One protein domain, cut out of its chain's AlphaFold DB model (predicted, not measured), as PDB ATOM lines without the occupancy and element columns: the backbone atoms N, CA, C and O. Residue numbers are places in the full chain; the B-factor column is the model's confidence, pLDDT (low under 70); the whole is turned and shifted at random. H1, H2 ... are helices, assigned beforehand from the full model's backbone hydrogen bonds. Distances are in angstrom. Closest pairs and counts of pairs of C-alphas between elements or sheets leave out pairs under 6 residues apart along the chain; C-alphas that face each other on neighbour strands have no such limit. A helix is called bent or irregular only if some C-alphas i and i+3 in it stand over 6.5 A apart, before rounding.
ATOM      1  N   GLU A   9      12.353 -22.276  11.949       84.12
ATOM      2  CA  GLU A   9      11.533 -23.417  12.377       84.12
ATOM      3  C   GLU A   9      10.065 -23.015  12.571       84.12
ATOM      4  O   GLU A   9       9.152 -23.785  12.278       84.12
ATOM      5  N   SER A  10       9.816 -21.767  12.979       85.56
ATOM      6  CA  SER A  10       8.460 -21.262  13.208       85.56
ATOM      7  C   SER A  10       7.601 -21.181  11.945       85.56
ATOM      8  O   SER A  10       6.377 -21.131  12.054       85.56
ATOM      9  N   ILE A  11       8.202 -21.263  10.748       92.06
ATOM     10  CA  ILE A  11       7.452 -21.347   9.489       92.06
ATOM     11  C   ILE A  11       6.501 -22.551   9.482       92.06
ATOM     12  O   ILE A  11       5.406 -22.480   8.927       92.06
ATOM     13  N   TRP A  12       6.872 -23.637  10.168       94.44
ATOM     14  CA  TRP A  12       6.045 -24.834  10.279       94.44
ATOM     15  C   TRP A  12       4.809 -24.632  11.160       94.44
ATOM     16  O   TRP A  12       3.840 -25.365  10.986       94.44
ATOM     17  N   LEU A  13       4.805 -23.631  12.048       94.62
ATOM     18  CA  LEU A  13       3.615 -23.223  12.803       94.62
ATOM     19  C   LEU A  13       2.712 -22.268  12.009       94.62
ATOM     20  O   LEU A  13       1.550 -22.111  12.368       94.62
ATOM     21  N   LEU A  14       3.224 -21.645  10.942       96.38
ATOM     22  CA  LEU A  14       2.487 -20.685  10.116       96.38
ATOM     23  C   LEU A  14       1.844 -21.332   8.889       96.38
ATOM     24  O   LEU A  14       0.687 -21.050   8.584       96.38
ATOM     25  N   LEU A  15       2.572 -22.195   8.174       96.75
ATOM     26  CA  LEU A  15       2.108 -22.716   6.883       96.75
ATOM     27  C   LEU A  15       0.784 -23.491   6.986       96.75
ATOM     28  O   LEU A  15      -0.105 -23.216   6.182       96.75
ATOM     29  N   PRO A  16       0.587 -24.409   7.952       97.69
ATOM     30  CA  PRO A  16      -0.676 -25.131   8.062       97.69
ATOM     31  C   PRO A  16      -1.918 -24.278   8.361       97.69
ATOM     32  O   PRO A  16      -2.891 -24.422   7.618       97.69
ATOM     33  N   PRO A  17      -1.937 -23.375   9.368       98.12
ATOM     34  CA  PRO A  17      -3.092 -22.504   9.574       98.12
ATOM     35  C   PRO A  17      -3.335 -21.566   8.387       98.12
ATOM     36  O   PRO A  17      -4.490 -21.360   8.027       98.12
ATOM     37  N   LEU A  18      -2.283 -21.060   7.726       98.50
ATOM     38  CA  LEU A  18      -2.430 -20.267   6.499       98.50
ATOM     39  C   LEU A  18      -3.083 -21.073   5.370       98.50
ATOM     40  O   LEU A  18      -3.991 -20.573   4.713       98.50
ATOM     41  N   ALA A  19      -2.654 -22.319   5.163       98.44
ATOM     42  CA  ALA A  19      -3.198 -23.186   4.122       98.44
ATOM     43  C   ALA A  19      -4.671 -23.541   4.373       98.44
ATOM     44  O   ALA A  19      -5.474 -23.479   3.444       98.44
ATOM     45  N   LEU A  20      -5.043 -23.872   5.616       98.50
ATOM     46  CA  LEU A  20      -6.442 -24.151   5.958       98.50
ATOM     47  C   LEU A  20      -7.315 -22.901   5.864       98.50
ATOM     48  O   LEU A  20      -8.410 -22.981   5.321       98.50
ATOM     49  N   CYS A  21      -6.817 -21.749   6.317       98.62
ATOM     50  CA  CYS A  21      -7.514 -20.477   6.156       98.62
ATOM     51  C   CYS A  21      -7.735 -20.154   4.670       98.62
ATOM     52  O   CYS A  21      -8.847 -19.839   4.265       98.62
ATOM     53  N   ALA A  22      -6.712 -20.309   3.827       98.69
ATOM     54  CA  ALA A  22      -6.836 -20.065   2.392       98.69
ATOM     55  C   ALA A  22      -7.837 -21.019   1.722       98.69
ATOM     56  O   ALA A  22      -8.615 -20.582   0.875       98.69
ATOM     57  N   LEU A  23      -7.840 -22.299   2.110       98.62
ATOM     58  CA  LEU A  23      -8.812 -23.276   1.623       98.62
ATOM     59  C   LEU A  23     -10.241 -22.894   2.023       98.62
ATOM     60  O   LEU A  23     -11.125 -22.906   1.176       98.62
ATOM     61  N   ASP A  24     -10.457 -22.539   3.287       98.56
ATOM     62  CA  ASP A  24     -11.759 -22.127   3.811       98.56
ATOM     63  C   ASP A  24     -12.302 -20.886   3.081       98.56
ATOM     64  O   ASP A  24     -13.418 -20.899   2.559       98.56
ATOM     65  N   LEU A  25     -11.470 -19.851   2.911       98.44
ATOM     66  CA  LEU A  25     -11.834 -18.655   2.141       98.44
ATOM     67  C   LEU A  25     -12.139 -18.984   0.669       98.44
ATOM     68  O   LEU A  25     -13.078 -18.435   0.089       98.44
ATOM     69  N   ALA A  26     -11.362 -19.881   0.055       98.62
ATOM     70  CA  ALA A  26     -11.571 -20.292  -1.331       98.62
ATOM     71  C   ALA A  26     -12.882 -21.070  -1.504       98.62
ATOM     72  O   ALA A  26     -13.636 -20.776  -2.431       98.62
ATOM     73  N   LEU A  27     -13.175 -22.019  -0.609       98.44
ATOM     74  CA  LEU A  27     -14.443 -22.753  -0.602       98.44
ATOM     75  C   LEU A  27     -15.622 -21.817  -0.340       98.44
ATOM     76  O   LEU A  27     -16.654 -21.967  -0.988       98.44
ATOM     77  N   THR A  28     -15.440 -20.823   0.529       98.38
ATOM     78  CA  THR A  28     -16.453 -19.807   0.816       98.38
ATOM     79  C   THR A  28     -16.823 -19.009  -0.418       98.38
ATOM     80  O   THR A  28     -18.004 -18.887  -0.728       98.38
ATOM     81  N   LEU A  29     -15.841 -18.500  -1.166       98.50
ATOM     82  CA  LEU A  29     -16.117 -17.791  -2.416       98.50
ATOM     83  C   LEU A  29     -16.696 -18.736  -3.471       98.50
ATOM     84  O   LEU A  29     -17.723 -18.438  -4.076       98.50
ATOM     85  N   TYR A  30     -16.069 -19.893  -3.671       98.44
ATOM     86  CA  TYR A  30     -16.505 -20.862  -4.671       98.44
ATOM     87  C   TYR A  30     -17.935 -21.369  -4.424       98.44
ATOM     88  O   TYR A  30     -18.677 -21.612  -5.372       98.44
ATOM     89  N   GLY A  31     -18.336 -21.502  -3.160       97.81
ATOM     90  CA  GLY A  31     -19.635 -22.033  -2.762       97.81
ATOM     91  C   GLY A  31     -20.803 -21.050  -2.850       97.81
ATOM     92  O   GLY A  31     -21.954 -21.490  -2.721       97.81
ATOM     93  N   GLN A  32     -20.546 -19.758  -3.094       98.38
ATOM     94  CA  GLN A  32     -21.601 -18.753  -3.251       98.38
ATOM     95  C   GLN A  32     -22.535 -19.076  -4.432       98.38
ATOM     96  O   GLN A  32     -22.177 -19.788  -5.373       98.38
ATOM     97  N   SER A  33     -23.770 -18.580  -4.366       97.62
ATOM     98  CA  SER A  33     -24.799 -18.820  -5.383       97.62
ATOM     99  C   SER A  33     -24.534 -18.043  -6.682       97.62
ATOM    100  O   SER A  33     -23.798 -17.058  -6.700       97.62
ATOM    101  N   GLU A  34     -25.183 -18.443  -7.779       97.81
ATOM    102  CA  GLU A  34     -25.163 -17.659  -9.026       97.81
ATOM    103  C   GLU A  34     -25.736 -16.249  -8.822       97.81
ATOM    104  O   GLU A  34     -25.220 -15.290  -9.388       97.81
ATOM    105  N   GLN A  35     -26.750 -16.115  -7.959       98.31
ATOM    106  CA  GLN A  35     -27.343 -14.832  -7.575       98.31
ATOM    107  C   GLN A  35     -26.332 -13.925  -6.859       98.31
ATOM    108  O   GLN A  35     -26.233 -12.740  -7.159       98.31
ATOM    109  N   TYR A  36     -25.507 -14.467  -5.962       98.38
ATOM    110  CA  TYR A  36     -24.422 -13.689  -5.364       98.38
ATOM    111  C   TYR A  36     -23.443 -13.184  -6.440       98.38
ATOM    112  O   TYR A  36     -23.056 -12.012  -6.456       98.38
ATOM    113  N   TRP A  37     -23.075 -14.054  -7.385       98.25
ATOM    114  CA  TRP A  37     -22.141 -13.716  -8.460       98.25
ATOM    115  C   TRP A  37     -22.726 -12.807  -9.552       98.25
ATOM    116  O   TRP A  37     -21.951 -12.177 -10.272       98.25
ATOM    117  N   SER A  38     -24.054 -12.651  -9.641       98.00
ATOM    118  CA  SER A  38     -24.703 -11.650 -10.503       98.00
ATOM    119  C   SER A  38     -24.650 -10.224  -9.932       98.00
ATOM    120  O   SER A  38     -25.094  -9.283 -10.590       98.00
ATOM    121  N   GLY A  39     -24.068 -10.050  -8.739       97.38
ATOM    122  CA  GLY A  39     -23.910  -8.764  -8.056       97.38
ATOM    123  C   GLY A  39     -24.880  -8.559  -6.892       97.38
ATOM    124  O   GLY A  39     -24.785  -7.548  -6.196       97.38
ATOM    125  N   GLU A  40     -25.780  -9.509  -6.631       97.44
ATOM    126  CA  GLU A  40     -26.675  -9.463  -5.472       97.44
ATOM    127  C   GLU A  40     -25.957  -9.976  -4.216       97.44
ATOM    128  O   GLU A  40     -26.279 -11.025  -3.662       97.44
ATOM    129  N   TYR A  41     -24.963  -9.223  -3.737       97.75
ATOM    130  CA  TYR A  41     -24.101  -9.638  -2.623       97.75
ATOM    131  C   TYR A  41     -24.836  -9.892  -1.297       97.75
ATOM    132  O   TYR A  41     -24.335 -10.618  -0.442       97.75
ATOM    133  N   GLY A  42     -26.060  -9.380  -1.139       96.75
ATOM    134  CA  GLY A  42     -26.935  -9.728  -0.014       96.75
ATOM    135  C   GLY A  42     -27.367 -11.202   0.013       96.75
ATOM    136  O   GLY A  42     -27.732 -11.698   1.073       96.75
ATOM    137  N   ALA A  43     -27.276 -11.921  -1.113       97.12
ATOM    138  CA  ALA A  43     -27.540 -13.358  -1.216       97.12
ATOM    139  C   ALA A  43     -26.337 -14.228  -0.789       97.12
ATOM    140  O   ALA A  43     -26.217 -15.381  -1.214       97.12
ATOM    141  N   MET A  44     -25.420 -13.665   0.006       97.50
ATOM    142  CA  MET A  44     -24.264 -14.379   0.540       97.50
ATOM    143  C   MET A  44     -24.683 -15.542   1.447       97.50
ATOM    144  O   MET A  44     -25.708 -15.504   2.129       97.50
ATOM    145  N   SER A  45     -23.851 -16.574   1.463       97.06
ATOM    146  CA  SER A  45     -23.953 -17.718   2.361       97.06
ATOM    147  C   SER A  45     -22.671 -17.799   3.175       97.06
ATOM    148  O   SER A  45     -21.648 -18.246   2.665       97.06
ATOM    149  N   GLU A  46     -22.728 -17.357   4.428       95.75
ATOM    150  CA  GLU A  46     -21.620 -17.399   5.383       95.75
ATOM    151  C   GLU A  46     -22.185 -17.458   6.807       95.75
ATOM    152  O   GLU A  46     -23.132 -16.746   7.143       95.75
ATOM    153  N   VAL A  47     -21.621 -18.336   7.637       91.94
ATOM    154  CA  VAL A  47     -22.083 -18.566   9.014       91.94
ATOM    155  C   VAL A  47     -21.450 -17.558   9.971       91.94
ATOM    156  O   VAL A  47     -22.068 -17.172  10.961       91.94
ATOM    157  N   SER A  48     -20.221 -17.124   9.688       91.94
ATOM    158  CA  SER A  48     -19.515 -16.104  10.458       91.94
ATOM    159  C   SER A  48     -20.150 -14.725  10.235       91.94
ATOM    160  O   SER A  48     -20.012 -14.178   9.139       91.94
ATOM    161  N   PRO A  49     -20.783 -14.100  11.250       92.81
ATOM    162  CA  PRO A  49     -21.494 -12.828  11.068       92.81
ATOM    163  C   PRO A  49     -20.602 -11.718  10.502       92.81
ATOM    164  O   PRO A  49     -20.999 -10.951   9.625       92.81
ATOM    165  N   SER A  50     -19.350 -11.678  10.948       92.56
ATOM    166  CA  SER A  50     -18.376 -10.692  10.495       92.56
ATOM    167  C   SER A  50     -17.958 -10.894   9.042       92.56
ATOM    168  O   SER A  50     -17.900  -9.932   8.280       92.56
ATOM    169  N   PHE A  51     -17.694 -12.136   8.623       94.81
ATOM    170  CA  PHE A  51     -17.334 -12.410   7.228       94.81
ATOM    171  C   PHE A  51     -18.537 -12.315   6.285       94.81
ATOM    172  O   PHE A  51     -18.379 -11.845   5.157       94.81
ATOM    173  N   ALA A  52     -19.734 -12.635   6.775       96.00
ATOM    174  CA  ALA A  52     -20.998 -12.379   6.100       96.00
ATOM    175  C   ALA A  52     -21.177 -10.885   5.784       96.00
ATOM    176  O   ALA A  52     -21.497 -10.530   4.649       96.00
ATOM    177  N   ALA A  53     -20.890 -10.000   6.747       95.50
ATOM    178  CA  ALA A  53     -20.954  -8.556   6.532       95.50
ATOM    179  C   ALA A  53     -19.992  -8.082   5.426       95.50
ATOM    180  O   ALA A  53     -20.358  -7.230   4.617       95.50
ATOM    181  N   TYR A  54     -18.783  -8.648   5.331       96.94
ATOM    182  CA  TYR A  54     -17.858  -8.297   4.247       96.94
ATOM    183  C   TYR A  54     -18.273  -8.866   2.890       96.94
ATOM    184  O   TYR A  54     -18.156  -8.151   1.895       96.94
ATOM    185  N   LEU A  55     -18.783 -10.102   2.835       97.88
ATOM    186  CA  LEU A  55     -19.334 -10.674   1.600       97.88
ATOM    187  C   LEU A  55     -20.512  -9.851   1.084       97.88
ATOM    188  O   LEU A  55     -20.573  -9.591  -0.112       97.88
ATOM    189  N   ALA A  56     -21.379  -9.370   1.978       98.00
ATOM    190  CA  ALA A  56     -22.503  -8.507   1.626       98.00
ATOM    191  C   ALA A  56     -22.073  -7.165   1.001       98.00
ATOM    192  O   ALA A  56     -22.846  -6.562   0.257       98.00
ATOM    193  N   ILE A  57     -20.846  -6.704   1.274       97.94
ATOM    194  CA  ILE A  57     -20.255  -5.532   0.614       97.94
ATOM    195  C   ILE A  57     -19.684  -5.921  -0.751       97.94
ATOM    196  O   ILE A  57     -20.002  -5.281  -1.752       97.94
ATOM    197  N   SER A  58     -18.773  -6.902  -0.787       98.00
ATOM    198  CA  SER A  58     -18.174  -7.436  -2.019       98.00
ATOM    199  C   SER A  58     -17.274  -8.651  -1.733       98.00
ATOM    200  O   SER A  58     -16.681  -8.743  -0.651       98.00
ATOM    201  N   PRO A  59     -17.004  -9.514  -2.732       98.12
ATOM    202  CA  PRO A  59     -16.009 -10.582  -2.598       98.12
ATOM    203  C   PRO A  59     -14.591 -10.059  -2.302       98.12
ATOM    204  O   PRO A  59     -13.801 -10.738  -1.649       98.12
ATOM    205  N   PHE A  60     -14.250  -8.842  -2.742       98.25
ATOM    206  CA  PHE A  60     -12.940  -8.244  -2.467       98.25
ATOM    207  C   PHE A  60     -12.798  -7.796  -1.007       98.25
ATOM    208  O   PHE A  60     -11.753  -8.023  -0.398       98.25
ATOM    209  N   ALA A  61     -13.848  -7.211  -0.422       98.06
ATOM    210  CA  ALA A  61     -13.864  -6.857   0.997       98.06
ATOM    211  C   ALA A  61     -13.677  -8.102   1.880       98.06
ATOM    212  O   ALA A  61     -12.875  -8.075   2.814       98.06
ATOM    213  N   PHE A  62     -14.339  -9.210   1.529       98.06
ATOM    214  CA  PHE A  62     -14.142 -10.510   2.175       98.06
ATOM    215  C   PHE A  62     -12.685 -10.989   2.093       98.06
ATOM    216  O   PHE A  62     -12.095 -11.353   3.111       98.06
ATOM    217  N   LEU A  63     -12.069 -10.936   0.906       98.19
ATOM    218  CA  LEU A  63     -10.665 -11.326   0.732       98.19
ATOM    219  C   LEU A  63      -9.710 -10.458   1.557       98.19
ATOM    220  O   LEU A  63      -8.798 -10.992   2.187       98.19
ATOM    221  N   LEU A  64      -9.917  -9.139   1.595       98.19
ATOM    222  CA  LEU A  64      -9.104  -8.243   2.421       98.19
ATOM    223  C   LEU A  64      -9.243  -8.552   3.913       98.19
ATOM    224  O   LEU A  64      -8.234  -8.586   4.619       98.19
ATOM    225  N   ALA A  65     -10.464  -8.817   4.388       96.75
ATOM    226  CA  ALA A  65     -10.697  -9.238   5.766       96.75
ATOM    227  C   ALA A  65      -9.978 -10.562   6.077       96.75
ATOM    228  O   ALA A  65      -9.318 -10.677   7.111       96.75
ATOM    229  N   GLY A  66     -10.015 -11.524   5.150       97.31
ATOM    230  CA  GLY A  66      -9.298 -12.796   5.268       97.31
ATOM    231  C   GLY A  66      -7.777 -12.626   5.325       97.31
ATOM    232  O   GLY A  66      -7.121 -13.198   6.194       97.31
ATOM    233  N   LEU A  67      -7.204 -11.787   4.459       98.12
ATOM    234  CA  LEU A  67      -5.768 -11.482   4.468       98.12
ATOM    235  C   LEU A  67      -5.338 -10.750   5.744       98.12
ATOM    236  O   LEU A  67      -4.283 -11.053   6.306       98.12
ATOM    237  N   LEU A  68      -6.157  -9.814   6.228       97.12
ATOM    238  CA  LEU A  68      -5.923  -9.147   7.505       97.12
ATOM    239  C   LEU A  68      -5.946 -10.157   8.656       97.12
ATOM    240  O   LEU A  68      -5.064 -10.128   9.515       97.12
ATOM    241  N   TRP A  69      -6.902 -11.086   8.649       97.69
ATOM    242  CA  TRP A  69      -6.980 -12.148   9.645       97.69
ATOM    243  C   TRP A  69      -5.732 -13.043   9.634       97.69
ATOM    244  O   TRP A  69      -5.125 -13.263  10.687       97.69
ATOM    245  N   MET A  70      -5.279 -13.455   8.446       98.12
ATOM    246  CA  MET A  70      -4.019 -14.185   8.264       98.12
ATOM    247  C   MET A  70      -2.813 -13.440   8.830       98.12
ATOM    248  O   MET A  70      -1.980 -14.040   9.516       98.12
ATOM    249  N   ALA A  71      -2.721 -12.134   8.581       97.62
ATOM    250  CA  ALA A  71      -1.645 -11.306   9.109       97.62
ATOM    251  C   ALA A  71      -1.683 -11.223  10.644       97.62
ATOM    252  O   ALA A  71      -0.640 -11.365  11.286       97.62
ATOM    253  N   ILE A  72      -2.871 -11.048  11.236       97.19
ATOM    254  CA  ILE A  72      -3.056 -10.955  12.691       97.19
ATOM    255  C   ILE A  72      -2.607 -12.244  13.379       97.19
ATOM    256  O   ILE A  72      -1.749 -12.191  14.267       97.19
ATOM    257  N   PHE A  73      -3.145 -13.404  12.984       97.44
ATOM    258  CA  PHE A  73      -2.770 -14.644  13.664       97.44
ATOM    259  C   PHE A  73      -1.310 -15.018  13.392       97.44
ATOM    260  O   PHE A  73      -0.648 -15.540  14.287       97.44
ATOM    261  N   SER A  74      -0.768 -14.703  12.209       97.19
ATOM    262  CA  SER A  74       0.648 -14.950  11.908       97.19
ATOM    263  C   SER A  74       1.555 -14.101  12.794       97.19
ATOM    264  O   SER A  74       2.502 -14.623  13.381       97.19
ATOM    265  N   ALA A  75       1.233 -12.813  12.956       95.94
ATOM    266  CA  ALA A  75       1.943 -11.921  13.865       95.94
ATOM    267  C   ALA A  75       1.885 -12.442  15.309       95.94
ATOM    268  O   ALA A  75       2.915 -12.514  15.976       95.94
ATOM    269  N   LEU A  76       0.713 -12.880  15.777       96.44
ATOM    270  CA  LEU A  76       0.559 -13.469  17.108       96.44
ATOM    271  C   LEU A  76       1.397 -14.744  17.286       96.44
ATOM    272  O   LEU A  76       2.121 -14.854  18.276       96.44
ATOM    273  N   ILE A  77       1.363 -15.681  16.335       95.81
ATOM    274  CA  ILE A  77       2.140 -16.932  16.399       95.81
ATOM    275  C   ILE A  77       3.639 -16.640  16.535       95.81
ATOM    276  O   ILE A  77       4.326 -17.306  17.311       95.81
ATOM    277  N   VAL A  78       4.164 -15.629  15.835       95.25
ATOM    278  CA  VAL A  78       5.607 -15.347  15.884       95.25
ATOM    279  C   VAL A  78       6.036 -14.610  17.155       95.25
ATOM    280  O   VAL A  78       7.165 -14.803  17.613       95.25
ATOM    281  N   ILE A  79       5.160 -13.794  17.754       94.81
ATOM    282  CA  ILE A  79       5.480 -13.007  18.959       94.81
ATOM    283  C   ILE A  79       5.103 -13.702  20.270       94.81
ATOM    284  O   ILE A  79       5.600 -13.299  21.326       94.81
ATOM    285  N   LEU A  80       4.228 -14.706  20.257       94.00
ATOM    286  CA  LEU A  80       3.802 -15.414  21.463       94.00
ATOM    287  C   LEU A  80       4.864 -16.423  21.939       94.00
ATOM    288  O   LEU A  80       5.596 -16.984  21.125       94.00
ATOM    289  N   PRO A  81       4.971 -16.673  23.260       92.69
ATOM    290  CA  PRO A  81       5.703 -17.824  23.785       92.69
ATOM    291  C   PRO A  81       5.240 -19.122  23.125       92.69
ATOM    292  O   PRO A  81       4.072 -19.253  22.766       92.69
ATOM    293  N   GLU A  82       6.140 -20.093  23.016       91.88
ATOM    294  CA  GLU A  82       5.952 -21.267  22.163       91.88
ATOM    295  C   GLU A  82       4.651 -22.028  22.436       91.88
ATOM    296  O   GLU A  82       3.917 -22.343  21.506       91.88
ATOM    297  N   MET A  83       4.327 -22.271  23.710       92.81
ATOM    298  CA  MET A  83       3.091 -22.959  24.087       92.81
ATOM    299  C   MET A  83       1.857 -22.208  23.573       92.81
ATOM    300  O   MET A  83       1.005 -22.808  22.926       92.81
ATOM    301  N   LEU A  84       1.806 -20.886  23.764       95.06
ATOM    302  CA  LEU A  84       0.691 -20.056  23.304       95.06
ATOM    303  C   LEU A  84       0.636 -19.962  21.775       95.06
ATOM    304  O   LEU A  84      -0.453 -19.994  21.207       95.06
ATOM    305  N   ALA A  85       1.787 -19.892  21.104       95.12
ATOM    306  CA  ALA A  85       1.869 -19.908  19.645       95.12
ATOM    307  C   ALA A  85       1.339 -21.228  19.061       95.12
ATOM    308  O   ALA A  85       0.548 -21.217  18.121       95.12
ATOM    309  N   MET A  86       1.722 -22.362  19.654       94.75
ATOM    310  CA  MET A  86       1.234 -23.693  19.284       94.75
ATOM    311  C   MET A  86      -0.272 -23.837  19.528       94.75
ATOM    312  O   MET A  86      -0.991 -24.314  18.650       94.75
ATOM    313  N   THR A  87      -0.765 -23.397  20.690       95.94
ATOM    314  CA  THR A  87      -2.200 -23.398  21.002       95.94
ATOM    315  C   THR A  87      -2.982 -22.553  20.003       95.94
ATOM    316  O   THR A  87      -3.996 -23.018  19.486       95.94
ATOM    317  N   LEU A  88      -2.503 -21.346  19.688       96.25
ATOM    318  CA  LEU A  88      -3.140 -20.476  18.703       96.25
ATOM    319  C   LEU A  88      -3.134 -21.105  17.306       96.25
ATOM    320  O   LEU A  88      -4.169 -21.109  16.646       96.25
ATOM    321  N   ALA A  89      -2.011 -21.681  16.869       96.94
ATOM    322  CA  ALA A  89      -1.925 -22.360  15.580       96.94
ATOM    323  C   ALA A  89      -2.937 -23.516  15.479       96.94
ATOM    324  O   ALA A  89      -3.634 -23.621  14.472       96.94
ATOM    325  N   ILE A  90      -3.078 -24.341  16.529       96.88
ATOM    326  CA  ILE A  90      -4.128 -25.375  16.589       96.88
ATOM    327  C   ILE A  90      -5.513 -24.747  16.509       96.88
ATOM    328  O   ILE A  90      -6.322 -25.196  15.704       96.88
ATOM    329  N   ALA A  91      -5.796 -23.732  17.325       97.19
ATOM    330  CA  ALA A  91      -7.114 -23.108  17.363       97.19
ATOM    331  C   ALA A  91      -7.525 -22.568  15.983       97.19
ATOM    332  O   ALA A  91      -8.638 -22.832  15.531       97.19
ATOM    333  N   VAL A  92      -6.608 -21.896  15.279       97.75
ATOM    334  CA  VAL A  92      -6.831 -21.392  13.913       97.75
ATOM    335  C   VAL A  92      -7.043 -22.541  12.922       97.75
ATOM    336  O   VAL A  92      -7.980 -22.489  12.127       97.75
ATOM    337  N   MET A  93      -6.226 -23.600  12.985       98.19
ATOM    338  CA  MET A  93      -6.401 -24.781  12.128       98.19
ATOM    339  C   MET A  93      -7.762 -25.449  12.347       98.19
ATOM    340  O   MET A  93      -8.430 -25.782  11.377       98.19
ATOM    341  N   LEU A  94      -8.196 -25.624  13.598       98.12
ATOM    342  CA  LEU A  94      -9.494 -26.227  13.916       98.12
ATOM    343  C   LEU A  94     -10.667 -25.340  13.484       98.12
ATOM    344  O   LEU A  94     -11.655 -25.859  12.968       98.12
ATOM    345  N   GLY A  95     -10.552 -24.019  13.647       96.88
ATOM    346  CA  GLY A  95     -11.565 -23.068  13.188       96.88
ATOM    347  C   GLY A  95     -11.783 -23.138  11.675       96.88
ATOM    348  O   GLY A  95     -12.912 -23.318  11.225       96.88
ATOM    349  N   HIS A  96     -10.704 -23.085  10.891       98.06
ATOM    350  CA  HIS A  96     -10.800 -23.147   9.427       98.06
ATOM    351  C   HIS A  96     -11.058 -24.558   8.886       98.06
ATOM    352  O   HIS A  96     -11.686 -24.703   7.841       98.06
ATOM    353  N   LEU A  97     -10.656 -25.610   9.608       98.44
ATOM    354  CA  LEU A  97     -11.136 -26.970   9.353       98.44
ATOM    355  C   LEU A  97     -12.662 -27.020   9.458       98.44
ATOM    356  O   LEU A  97     -13.300 -27.576   8.572       98.44
ATOM    357  N   ASN A  98     -13.243 -26.436  10.510       98.00
ATOM    358  CA  ASN A  98     -14.692 -26.396  10.681       98.00
ATOM    359  C   ASN A  98     -15.378 -25.615   9.547       98.00
ATOM    360  O   ASN A  98     -16.329 -26.129   8.965       98.00
ATOM    361  N   GLY A  99     -14.869 -24.433   9.183       96.94
ATOM    362  CA  GLY A  99     -15.384 -23.652   8.048       96.94
ATOM    363  C   GLY A  99     -15.377 -24.454   6.741       96.94
ATOM    364  O   GLY A  99     -16.435 -24.747   6.175       96.94
ATOM    365  N   ALA A 100     -14.210 -24.963   6.340       98.12
ATOM    366  CA  ALA A 100     -14.067 -25.763   5.126       98.12
ATOM    367  C   ALA A 100     -14.919 -27.049   5.160       98.12
ATOM    368  O   ALA A 100     -15.520 -27.427   4.152       98.12
ATOM    369  N   PHE A 101     -15.022 -27.709   6.318       98.12
ATOM    370  CA  PHE A 101     -15.861 -28.893   6.509       98.12
ATOM    371  C   PHE A 101     -17.347 -28.605   6.268       98.12
ATOM    372  O   PHE A 101     -18.020 -29.414   5.623       98.12
ATOM    373  N   THR A 102     -17.861 -27.464   6.742       97.06
ATOM    374  CA  THR A 102     -19.274 -27.107   6.529       97.06
ATOM    375  C   THR A 102     -19.597 -26.935   5.045       97.06
ATOM    376  O   THR A 102     -20.610 -27.460   4.585       97.06
ATOM    377  N   TRP A 103     -18.702 -26.326   4.265       98.06
ATOM    378  CA  TRP A 103     -18.844 -26.244   2.809       98.06
ATOM    379  C   TRP A 103     -18.826 -27.622   2.145       98.06
ATOM    380  O   TRP A 103     -19.737 -27.960   1.384       98.06
ATOM    381  N   LEU A 104     -17.820 -28.446   2.454       98.06
ATOM    382  CA  LEU A 104     -17.695 -29.783   1.866       98.06
ATOM    383  C   LEU A 104     -18.893 -30.680   2.189       98.06
ATOM    384  O   LEU A 104     -19.307 -31.457   1.332       98.06
ATOM    385  N   THR A 105     -19.461 -30.562   3.388       97.06
ATOM    386  CA  THR A 105     -20.575 -31.403   3.840       97.06
ATOM    387  C   THR A 105     -21.921 -30.900   3.344       97.06
ATOM    388  O   THR A 105     -22.691 -31.683   2.798       97.06
ATOM    389  N   TYR A 106     -22.222 -29.616   3.535       95.31
ATOM    390  CA  TYR A 106     -23.577 -29.097   3.332       95.31
ATOM    391  C   TYR A 106     -23.791 -28.471   1.959       95.31
ATOM    392  O   TYR A 106     -24.913 -28.484   1.464       95.31
ATOM    393  N   ARG A 107     -22.743 -27.921   1.334       96.12
ATOM    394  CA  ARG A 107     -22.860 -27.309   0.002       96.12
ATOM    395  C   ARG A 107     -22.462 -28.263  -1.113       96.12
ATOM    396  O   ARG A 107     -23.123 -28.284  -2.146       96.12
ATOM    397  N   PHE A 108     -21.359 -28.982  -0.921       96.88
ATOM    398  CA  PHE A 108     -20.780 -29.860  -1.942       96.88
ATOM    399  C   PHE A 108     -21.079 -31.346  -1.714       96.88
ATOM    400  O   PHE A 108     -20.692 -32.165  -2.543       96.88
ATOM    401  N   GLU A 109     -21.743 -31.688  -0.604       97.19
ATOM    402  CA  GLU A 109     -22.231 -33.037  -0.279       97.19
ATOM    403  C   GLU A 109     -21.160 -34.140  -0.409       97.19
ATOM    404  O   GLU A 109     -21.434 -35.292  -0.753       97.19
ATOM    405  N   SER A 110     -19.901 -33.802  -0.118       97.56
ATOM    406  CA  SER A 110     -18.756 -34.687  -0.311       97.56
ATOM    407  C   SER A 110     -18.228 -35.232   1.014       97.56
ATOM    408  O   SER A 110     -17.352 -34.660   1.676       97.56
ATOM    409  N   TYR A 111     -18.731 -36.409   1.388       95.94
ATOM    410  CA  TYR A 111     -18.280 -37.140   2.574       95.94
ATOM    411  C   TYR A 111     -16.786 -37.502   2.506       95.94
ATOM    412  O   TYR A 111     -16.043 -37.347   3.477       95.94
ATOM    413  N   GLN A 112     -16.312 -37.959   1.343       98.38
ATOM    414  CA  GLN A 112     -14.919 -38.356   1.141       98.38
ATOM    415  C   GLN A 112     -13.973 -37.155   1.232       98.38
ATOM    416  O   GLN A 112     -12.921 -37.267   1.867       98.38
ATOM    417  N   ALA A 113     -14.340 -36.005   0.653       98.00
ATOM    418  CA  ALA A 113     -13.534 -34.791   0.768       98.00
ATOM    419  C   ALA A 113     -13.468 -34.315   2.224       98.00
ATOM    420  O   ALA A 113     -12.390 -33.976   2.708       98.00
ATOM    421  N   SER A 114     -14.588 -34.382   2.947       97.75
ATOM    422  CA  SER A 114     -14.658 -34.018   4.365       97.75
ATOM    423  C   SER A 114     -13.727 -34.878   5.231       97.75
ATOM    424  O   SER A 114     -12.906 -34.349   5.980       97.75
ATOM    425  N   ASN A 115     -13.762 -36.205   5.077       98.06
ATOM    426  CA  ASN A 115     -12.841 -37.101   5.791       98.06
ATOM    427  C   ASN A 115     -11.375 -36.895   5.393       98.06
ATOM    428  O   ASN A 115     -10.481 -36.958   6.239       98.06
ATOM    429  N   THR A 116     -11.126 -36.621   4.111       98.31
ATOM    430  CA  THR A 116      -9.782 -36.296   3.619       98.31
ATOM    431  C   THR A 116      -9.262 -35.022   4.282       98.31
ATOM    432  O   THR A 116      -8.122 -35.001   4.741       98.31
ATOM    433  N   LEU A 117     -10.099 -33.990   4.413       98.44
ATOM    434  CA  LEU A 117      -9.750 -32.740   5.085       98.44
ATOM    435  C   LEU A 117      -9.389 -32.963   6.563       98.44
ATOM    436  O   LEU A 117      -8.378 -32.426   7.023       98.44
ATOM    437  N   PHE A 118     -10.145 -33.792   7.292       98.38
ATOM    438  CA  PHE A 118      -9.806 -34.161   8.673       98.38
ATOM    439  C   PHE A 118      -8.452 -34.868   8.766       98.38
ATOM    440  O   PHE A 118      -7.607 -34.476   9.576       98.38
ATOM    441  N   LEU A 119      -8.222 -35.881   7.925       98.44
ATOM    442  CA  LEU A 119      -6.966 -36.633   7.927       98.44
ATOM    443  C   LEU A 119      -5.772 -35.733   7.585       98.44
ATOM    444  O   LEU A 119      -4.756 -35.762   8.281       98.44
ATOM    445  N   LEU A 120      -5.901 -34.903   6.547       98.19
ATOM    446  CA  LEU A 120      -4.867 -33.948   6.155       98.19
ATOM    447  C   LEU A 120      -4.593 -32.938   7.270       98.19
ATOM    448  O   LEU A 120      -3.432 -32.701   7.593       98.19
ATOM    449  N   THR A 121      -5.632 -32.402   7.911       98.19
ATOM    450  CA  THR A 121      -5.472 -31.470   9.036       98.19
ATOM    451  C   THR A 121      -4.744 -32.127  10.207       98.19
ATOM    452  O   THR A 121      -3.818 -31.535  10.759       98.19
ATOM    453  N   ALA A 122      -5.080 -33.374  10.548       98.12
ATOM    454  CA  ALA A 122      -4.382 -34.118  11.597       98.12
ATOM    455  C   ALA A 122      -2.890 -34.316  11.268       98.12
ATOM    456  O   ALA A 122      -2.029 -34.071  12.117       98.12
ATOM    457  N   VAL A 123      -2.565 -34.692  10.027       98.00
ATOM    458  CA  VAL A 123      -1.173 -34.815   9.559       98.00
ATOM    459  C   VAL A 123      -0.447 -33.470   9.634       98.00
ATOM    460  O   VAL A 123       0.686 -33.407  10.117       98.00
ATOM    461  N   LEU A 124      -1.096 -32.390   9.201       97.00
ATOM    462  CA  LEU A 124      -0.538 -31.044   9.234       97.00
ATOM    463  C   LEU A 124      -0.259 -30.563  10.662       97.00
ATOM    464  O   LEU A 124       0.819 -30.022  10.900       97.00
ATOM    465  N   ILE A 125      -1.156 -30.827  11.618       96.00
ATOM    466  CA  ILE A 125      -0.930 -30.546  13.045       96.00
ATOM    467  C   ILE A 125       0.324 -31.279  13.532       96.00
ATOM    468  O   ILE A 125       1.209 -30.667  14.130       96.00
ATOM    469  N   VAL A 126       0.449 -32.578  13.236       96.44
ATOM    470  CA  VAL A 126       1.620 -33.366  13.651       96.44
ATOM    471  C   VAL A 126       2.909 -32.815  13.033       96.44
ATOM    472  O   VAL A 126       3.914 -32.687  13.733       96.44
ATOM    473  N   ILE A 127       2.905 -32.463  11.743       94.38
ATOM    474  CA  ILE A 127       4.079 -31.887  11.068       94.38
ATOM    475  C   ILE A 127       4.440 -30.523  11.668       94.38
ATOM    476  O   ILE A 127       5.616 -30.301  11.971       94.38
ATOM    477  N   ALA A 128       3.451 -29.647  11.872       93.00
ATOM    478  CA  ALA A 128       3.634 -28.329  12.476       93.00
ATOM    479  C   ALA A 128       4.311 -28.442  13.841       93.00
ATOM    480  O   ALA A 128       5.300 -27.765  14.107       93.00
ATOM    481  N   PHE A 129       3.832 -29.361  14.677       89.75
ATOM    482  CA  PHE A 129       4.351 -29.561  16.026       89.75
ATOM    483  C   PHE A 129       5.734 -30.192  16.017       89.75
ATOM    484  O   PHE A 129       6.615 -29.756  16.747       89.75
ATOM    485  N   ARG A 130       5.966 -31.202  15.177       91.62
ATOM    486  CA  ARG A 130       7.274 -31.869  15.131       91.62
ATOM    487  C   ARG A 130       8.381 -30.968  14.599       91.62
ATOM    488  O   ARG A 130       9.518 -31.130  15.024       91.62
ATOM    489  N   LYS A 131       8.069 -30.076  13.656       90.75
ATOM    490  CA  LYS A 131       9.073 -29.232  12.992       90.75
ATOM    491  C   LYS A 131       9.124 -27.792  13.504       90.75
ATOM    492  O   LYS A 131      10.142 -27.140  13.319       90.75
ATOM    493  N   GLY A 132       8.039 -27.299  14.098       86.56
ATOM    494  CA  GLY A 132       7.913 -25.921  14.574       86.56
ATOM    495  C   GLY A 132       8.208 -25.722  16.058       86.56
ATOM    496  O   GLY A 132       8.297 -24.578  16.507       86.56
ATOM    497  N   ARG A 133       8.369 -26.814  16.815       84.12
ATOM    498  CA  ARG A 133       8.733 -26.780  18.234       84.12
ATOM    499  C   ARG A 133      10.134 -26.197  18.430       84.12
ATOM    500  O   ARG A 133      11.047 -26.469  17.653       84.12
ATOM    501  N   SER A 134      10.305 -25.430  19.500       79.31
ATOM    502  CA  SER A 134      11.602 -24.998  20.009       79.31
ATOM    503  C   SER A 134      11.948 -25.790  21.271       79.31
ATOM    504  O   SER A 134      11.111 -26.031  22.131       79.31
ATOM    505  N   ASP A 135      13.220 -26.131  21.452       81.38
ATOM    506  CA  ASP A 135      13.670 -26.730  22.717       81.38
ATOM    507  C   ASP A 135      13.752 -25.698  23.859       81.38
ATOM    508  O   ASP A 135      14.045 -26.038  25.003       81.38
ATOM    509  N   THR A 136      13.500 -24.415  23.566       82.25
ATOM    510  CA  THR A 136      13.719 -23.302  24.502       82.25
ATOM    511  C   THR A 136      12.443 -22.698  25.089       82.25
ATOM    512  O   THR A 136      12.550 -21.862  25.987       82.25
ATOM    513  N   GLY A 137      11.247 -23.029  24.584       83.88
ATOM    514  CA  GLY A 137       9.996 -22.394  25.027       83.88
ATOM    515  C   GLY A 137       9.792 -20.954  24.529       83.88
ATOM    516  O   GLY A 137       8.769 -20.325  24.820       83.88
ATOM    517  N   ARG A 138      10.770 -20.378  23.817       87.00
ATOM    518  CA  ARG A 138      10.787 -18.952  23.450       87.00
ATOM    519  C   ARG A 138       9.890 -18.660  22.248       87.00
ATOM    520  O   ARG A 138       9.622 -19.535  21.435       87.00
ATOM    521  N   ALA A 139       9.485 -17.401  22.085       88.19
ATOM    522  CA  ALA A 139       8.795 -16.928  20.878       88.19
ATOM    523  C   ALA A 139       9.701 -16.969  19.645       88.19
ATOM    524  O   ALA A 139      10.919 -16.875  19.800       88.19
ATOM    525  N   ALA A 140       9.127 -17.111  18.449       89.31
ATOM    526  CA  ALA A 140       9.882 -17.193  17.196       89.31
ATOM    527  C   ALA A 140      10.640 -15.904  16.863       89.31
ATOM    528  O   ALA A 140      11.755 -15.966  16.344       89.31
ATOM    529  N   LEU A 141      10.028 -14.763  17.179       90.62
ATOM    530  CA  LEU A 141      10.639 -13.447  17.102       90.62
ATOM    531  C   LEU A 141      11.402 -13.156  18.398       90.62
ATOM    532  O   LEU A 141      10.807 -13.111  19.483       90.62
ATOM    533  N   ASP A 142      12.710 -12.923  18.289       90.44
ATOM    534  CA  ASP A 142      13.512 -12.479  19.428       90.44
ATOM    535  C   ASP A 142      13.287 -10.985  19.689       90.44
ATOM    536  O   ASP A 142      13.970 -10.114  19.151       90.44
ATOM    537  N   TRP A 143      12.314 -10.689  20.554       90.12
ATOM    538  CA  TRP A 143      11.967  -9.314  20.913       90.12
ATOM    539  C   TRP A 143      13.126  -8.538  21.553       90.12
ATOM    540  O   TRP A 143      13.124  -7.312  21.511       90.12
ATOM    541  N   SER A 144      14.122  -9.219  22.134       89.12
ATOM    542  CA  SER A 144      15.281  -8.540  22.734       89.12
ATOM    543  C   SER A 144      16.175  -7.848  21.699       89.12
ATOM    544  O   SER A 144      16.928  -6.945  22.054       89.12
ATOM    545  N   GLN A 145      16.057  -8.235  20.425       90.38
ATOM    546  CA  GLN A 145      16.777  -7.629  19.300       90.38
ATOM    547  C   GLN A 145      16.025  -6.439  18.681       90.38
ATOM    548  O   GLN A 145      16.538  -5.792  17.771       90.38
ATOM    549  N   ILE A 146      14.800  -6.149  19.133       91.06
ATOM    550  CA  ILE A 146      13.987  -5.039  18.625       91.06
ATOM    551  C   ILE A 146      14.281  -3.800  19.481       91.06
ATOM    552  O   ILE A 146      14.217  -3.900  20.708       91.06
ATOM    553  N   PRO A 147      14.556  -2.618  18.889       92.75
ATOM    554  CA  PRO A 147      14.879  -1.389  19.623       92.75
ATOM    555  C   PRO A 147      13.628  -0.740  20.246       92.75
ATOM    556  O   PRO A 147      13.391   0.458  20.110       92.75
ATOM    557  N   LEU A 148      12.791  -1.538  20.908       93.12
ATOM    558  CA  LEU A 148      11.591  -1.109  21.610       93.12
ATOM    559  C   LEU A 148      11.595  -1.662  23.042       93.12
ATOM    560  O   LEU A 148      12.144  -2.736  23.292       93.12
ATOM    561  N   PRO A 149      10.938  -0.979  23.995       93.12
ATOM    562  CA  PRO A 149      10.809  -1.485  25.356       93.12
ATOM    563  C   PRO A 149      10.121  -2.855  25.406       93.12
ATOM    564  O   PRO A 149       9.183  -3.110  24.656       93.12
ATOM    565  N   ALA A 150      10.495  -3.717  26.352       90.69
ATOM    566  CA  ALA A 150       9.905  -5.056  26.472       90.69
ATOM    567  C   ALA A 150       8.370  -5.052  26.655       90.69
ATOM    568  O   ALA A 150       7.694  -5.985  26.223       90.69
ATOM    569  N   TRP A 151       7.803  -4.001  27.262       94.12
ATOM    570  CA  TRP A 151       6.354  -3.870  27.448       94.12
ATOM    571  C   TRP A 151       5.591  -3.658  26.132       94.12
ATOM    572  O   TRP A 151       4.426  -4.046  26.046       94.12
ATOM    573  N   SER A 152       6.229  -3.103  25.091       94.75
ATOM    574  CA  SER A 152       5.562  -2.829  23.809       94.75
ATOM    575  C   SER A 152       5.140  -4.117  23.102       94.75
ATOM    576  O   SER A 152       4.105  -4.139  22.438       94.75
ATOM    577  N   ARG A 153       5.870  -5.217  23.336       93.50
ATOM    578  CA  ARG A 153       5.483  -6.567  22.908       93.50
ATOM    579  C   ARG A 153       4.088  -6.923  23.384       93.50
ATOM    580  O   ARG A 153       3.263  -7.387  22.609       93.50
ATOM    581  N   TRP A 154       3.841  -6.734  24.675       94.44
ATOM    582  CA  TRP A 154       2.595  -7.145  25.304       94.44
ATOM    583  C   TRP A 154       1.446  -6.219  24.928       94.44
ATOM    584  O   TRP A 154       0.339  -6.699  24.721       94.44
ATOM    585  N   VAL A 155       1.716  -4.927  24.728       94.88
ATOM    586  CA  VAL A 155       0.730  -4.000  24.152       94.88
ATOM    587  C   VAL A 155       0.333  -4.420  22.737       94.88
ATOM    588  O   VAL A 155      -0.858  -4.435  22.424       94.88
ATOM    589  N   LEU A 156       1.295  -4.826  21.900       94.50
ATOM    590  CA  LEU A 156       1.005  -5.350  20.566       94.50
ATOM    591  C   LEU A 156       0.188  -6.646  20.640       94.50
ATOM    592  O   LEU A 156      -0.832  -6.752  19.965       94.50
ATOM    593  N   VAL A 157       0.591  -7.603  21.484       94.38
ATOM    594  CA  VAL A 157      -0.145  -8.864  21.696       94.38
ATOM    595  C   VAL A 157      -1.585  -8.593  22.120       94.38
ATOM    596  O   VAL A 157      -2.502  -9.137  21.515       94.38
ATOM    597  N   VAL A 158      -1.797  -7.741  23.126       95.25
ATOM    598  CA  VAL A 158      -3.141  -7.409  23.616       95.25
ATOM    599  C   VAL A 158      -3.962  -6.760  22.506       95.25
ATOM    600  O   VAL A 158      -5.070  -7.209  22.242       95.25
ATOM    601  N   THR A 159      -3.403  -5.773  21.803       94.12
ATOM    602  CA  THR A 159      -4.085  -5.119  20.675       94.12
ATOM    603  C   THR A 159      -4.502  -6.130  19.605       94.12
ATOM    604  O   THR A 159      -5.656  -6.143  19.184       94.12
ATOM    605  N   LEU A 160      -3.592  -7.023  19.207       94.69
ATOM    606  CA  LEU A 160      -3.861  -8.047  18.197       94.69
ATOM    607  C   LEU A 160      -4.848  -9.122  18.669       94.69
ATOM    608  O   LEU A 160      -5.535  -9.688  17.829       94.69
ATOM    609  N   LEU A 161      -4.940  -9.405  19.974       92.56
ATOM    610  CA  LEU A 161      -5.922 -10.338  20.544       92.56
ATOM    611  C   LEU A 161      -7.316  -9.719  20.691       92.56
ATOM    612  O   LEU A 161      -8.312 -10.428  20.562       92.56
ATOM    613  N   LEU A 162      -7.409  -8.412  20.938       92.94
ATOM    614  CA  LEU A 162      -8.699  -7.726  21.048       92.94
ATOM    615  C   LEU A 162      -9.461  -7.721  19.718       92.94
ATOM    616  O   LEU A 162     -10.685  -7.820  19.731       92.94
ATOM    617  N   LEU A 163      -8.750  -7.666  18.587       90.06
ATOM    618  CA  LEU A 163      -9.355  -7.698  17.254       90.06
ATOM    619  C   LEU A 163     -10.208  -8.961  17.011       90.06
ATOM    620  O   LEU A 163     -11.399  -8.798  16.775       90.06
ATOM    621  N   PRO A 164      -9.693 -10.203  17.106       88.69
ATOM    622  CA  PRO A 164     -10.508 -11.403  16.921       88.69
ATOM    623  C   PRO A 164     -11.578 -11.594  17.988       88.69
ATOM    624  O   PRO A 164     -12.639 -12.124  17.677       88.69
ATOM    625  N   ILE A 165     -11.340 -11.166  19.232       89.75
ATOM    626  CA  ILE A 165     -12.385 -11.203  20.265       89.75
ATOM    627  C   ILE A 165     -13.566 -10.347  19.815       89.75
ATOM    628  O   ILE A 165     -14.702 -10.814  19.812       89.75
ATOM    629  N   TRP A 166     -13.294  -9.120  19.374       88.69
ATOM    630  CA  TRP A 166     -14.322  -8.244  18.837       88.69
ATOM    631  C   TRP A 166     -14.960  -8.814  17.565       88.69
ATOM    632  O   TRP A 166     -16.175  -8.741  17.423       88.69
ATOM    633  N   TRP A 167     -14.174  -9.432  16.679       88.06
ATOM    634  CA  TRP A 167     -14.662  -9.934  15.393       88.06
ATOM    635  C   TRP A 167     -15.514 -11.202  15.492       88.06
ATOM    636  O   TRP A 167     -16.421 -11.384  14.687       88.06
ATOM    637  N   PHE A 168     -15.212 -12.101  16.428       87.88
ATOM    638  CA  PHE A 168     -15.813 -13.439  16.455       87.88
ATOM    639  C   PHE A 168     -16.624 -13.737  17.714       87.88
ATOM    640  O   PHE A 168     -17.450 -14.645  17.687       87.88
ATOM    641  N   LEU A 169     -16.387 -13.026  18.821       87.44
ATOM    642  CA  LEU A 169     -17.030 -13.326  20.109       87.44
ATOM    643  C   LEU A 169     -18.048 -12.269  20.540       87.44
ATOM    644  O   LEU A 169     -18.826 -12.524  21.459       87.44
ATOM    645  N   ILE A 170     -18.050 -11.097  19.905       85.69
ATOM    646  CA  ILE A 170     -19.040 -10.051  20.155       85.69
ATOM    647  C   ILE A 170     -20.078 -10.101  19.026       85.69
ATOM    648  O   ILE A 170     -19.688 -10.035  17.863       85.69
TER     649      ILE A 170
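Overview. This is residues 9 to 170 of the 172 residues of an uncharacterized protein of Candidatus Thiothrix singaporensis (UniProt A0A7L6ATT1). Four long helices, H1, H4, H5 and H6, run side by side in an up-and-down bundle, each against the one before, and a fifth, H7, packs on H4. Short H2 and H3 lie toward one end of the long axis; residues 145 to 151, of which 150 and 151 belong to H7, stick out at the other. The 162 printed residues hold seven named helices, H1 to H7 in chain order, and no named strand: all helix. The whole is compact, radius of gyration of the C-alphas 17.3 A, and elongated, 53 by 33 by 22 A.

Along the chain. H1, residues 9 to 30, begins at C-alpha 9 (11.533, -23.417, 12.377) and spans 32.9 A; it is only just irregular, C-alphas 13 and 16 being 6.7 A apart. H2 is residues 34 to 37 and H3 residues 49 to 57. H4, residues 59 to 79, spans 30.5 A, H5, residues 82 to 107, 36.8 A, and H6, residues 111 to 132, 30.9 A. H7, residues 150 to 169, spans 28.9 A and ends at C-alpha 169 (-17.030, -13.326, 20.109).

Arrangement. H1 touches H5, the same way at a shallow tilt of 21 degrees, C-alphas of Asp 24 and Ala 100 closest at 4.5 A. H1 touches H6, closest C-alphas Trp 12 and Ala 128, 4.8 A. The hub, H4, touches H7 with residues 72 to 79 alone, at a steep tilt of 38 degrees, closest C-alphas Ile 72 and Leu 160, 6.3 A. H2 touches no helix. Every O i to N i+4 pair is within hydrogen-bond range in H3, H4, H5 and H6, but 15 of 18 in H1 and 14 of 16 in H7; H2 is too short for such a pair.

Size, cuts and confidence. The farthest C-alphas, Ser 38 and Thr 136, are 53.3 A apart. The printed part has no cut. The links H2 to H3 and H6 to H7 are long. No printed residue is under 70 in pLDDT.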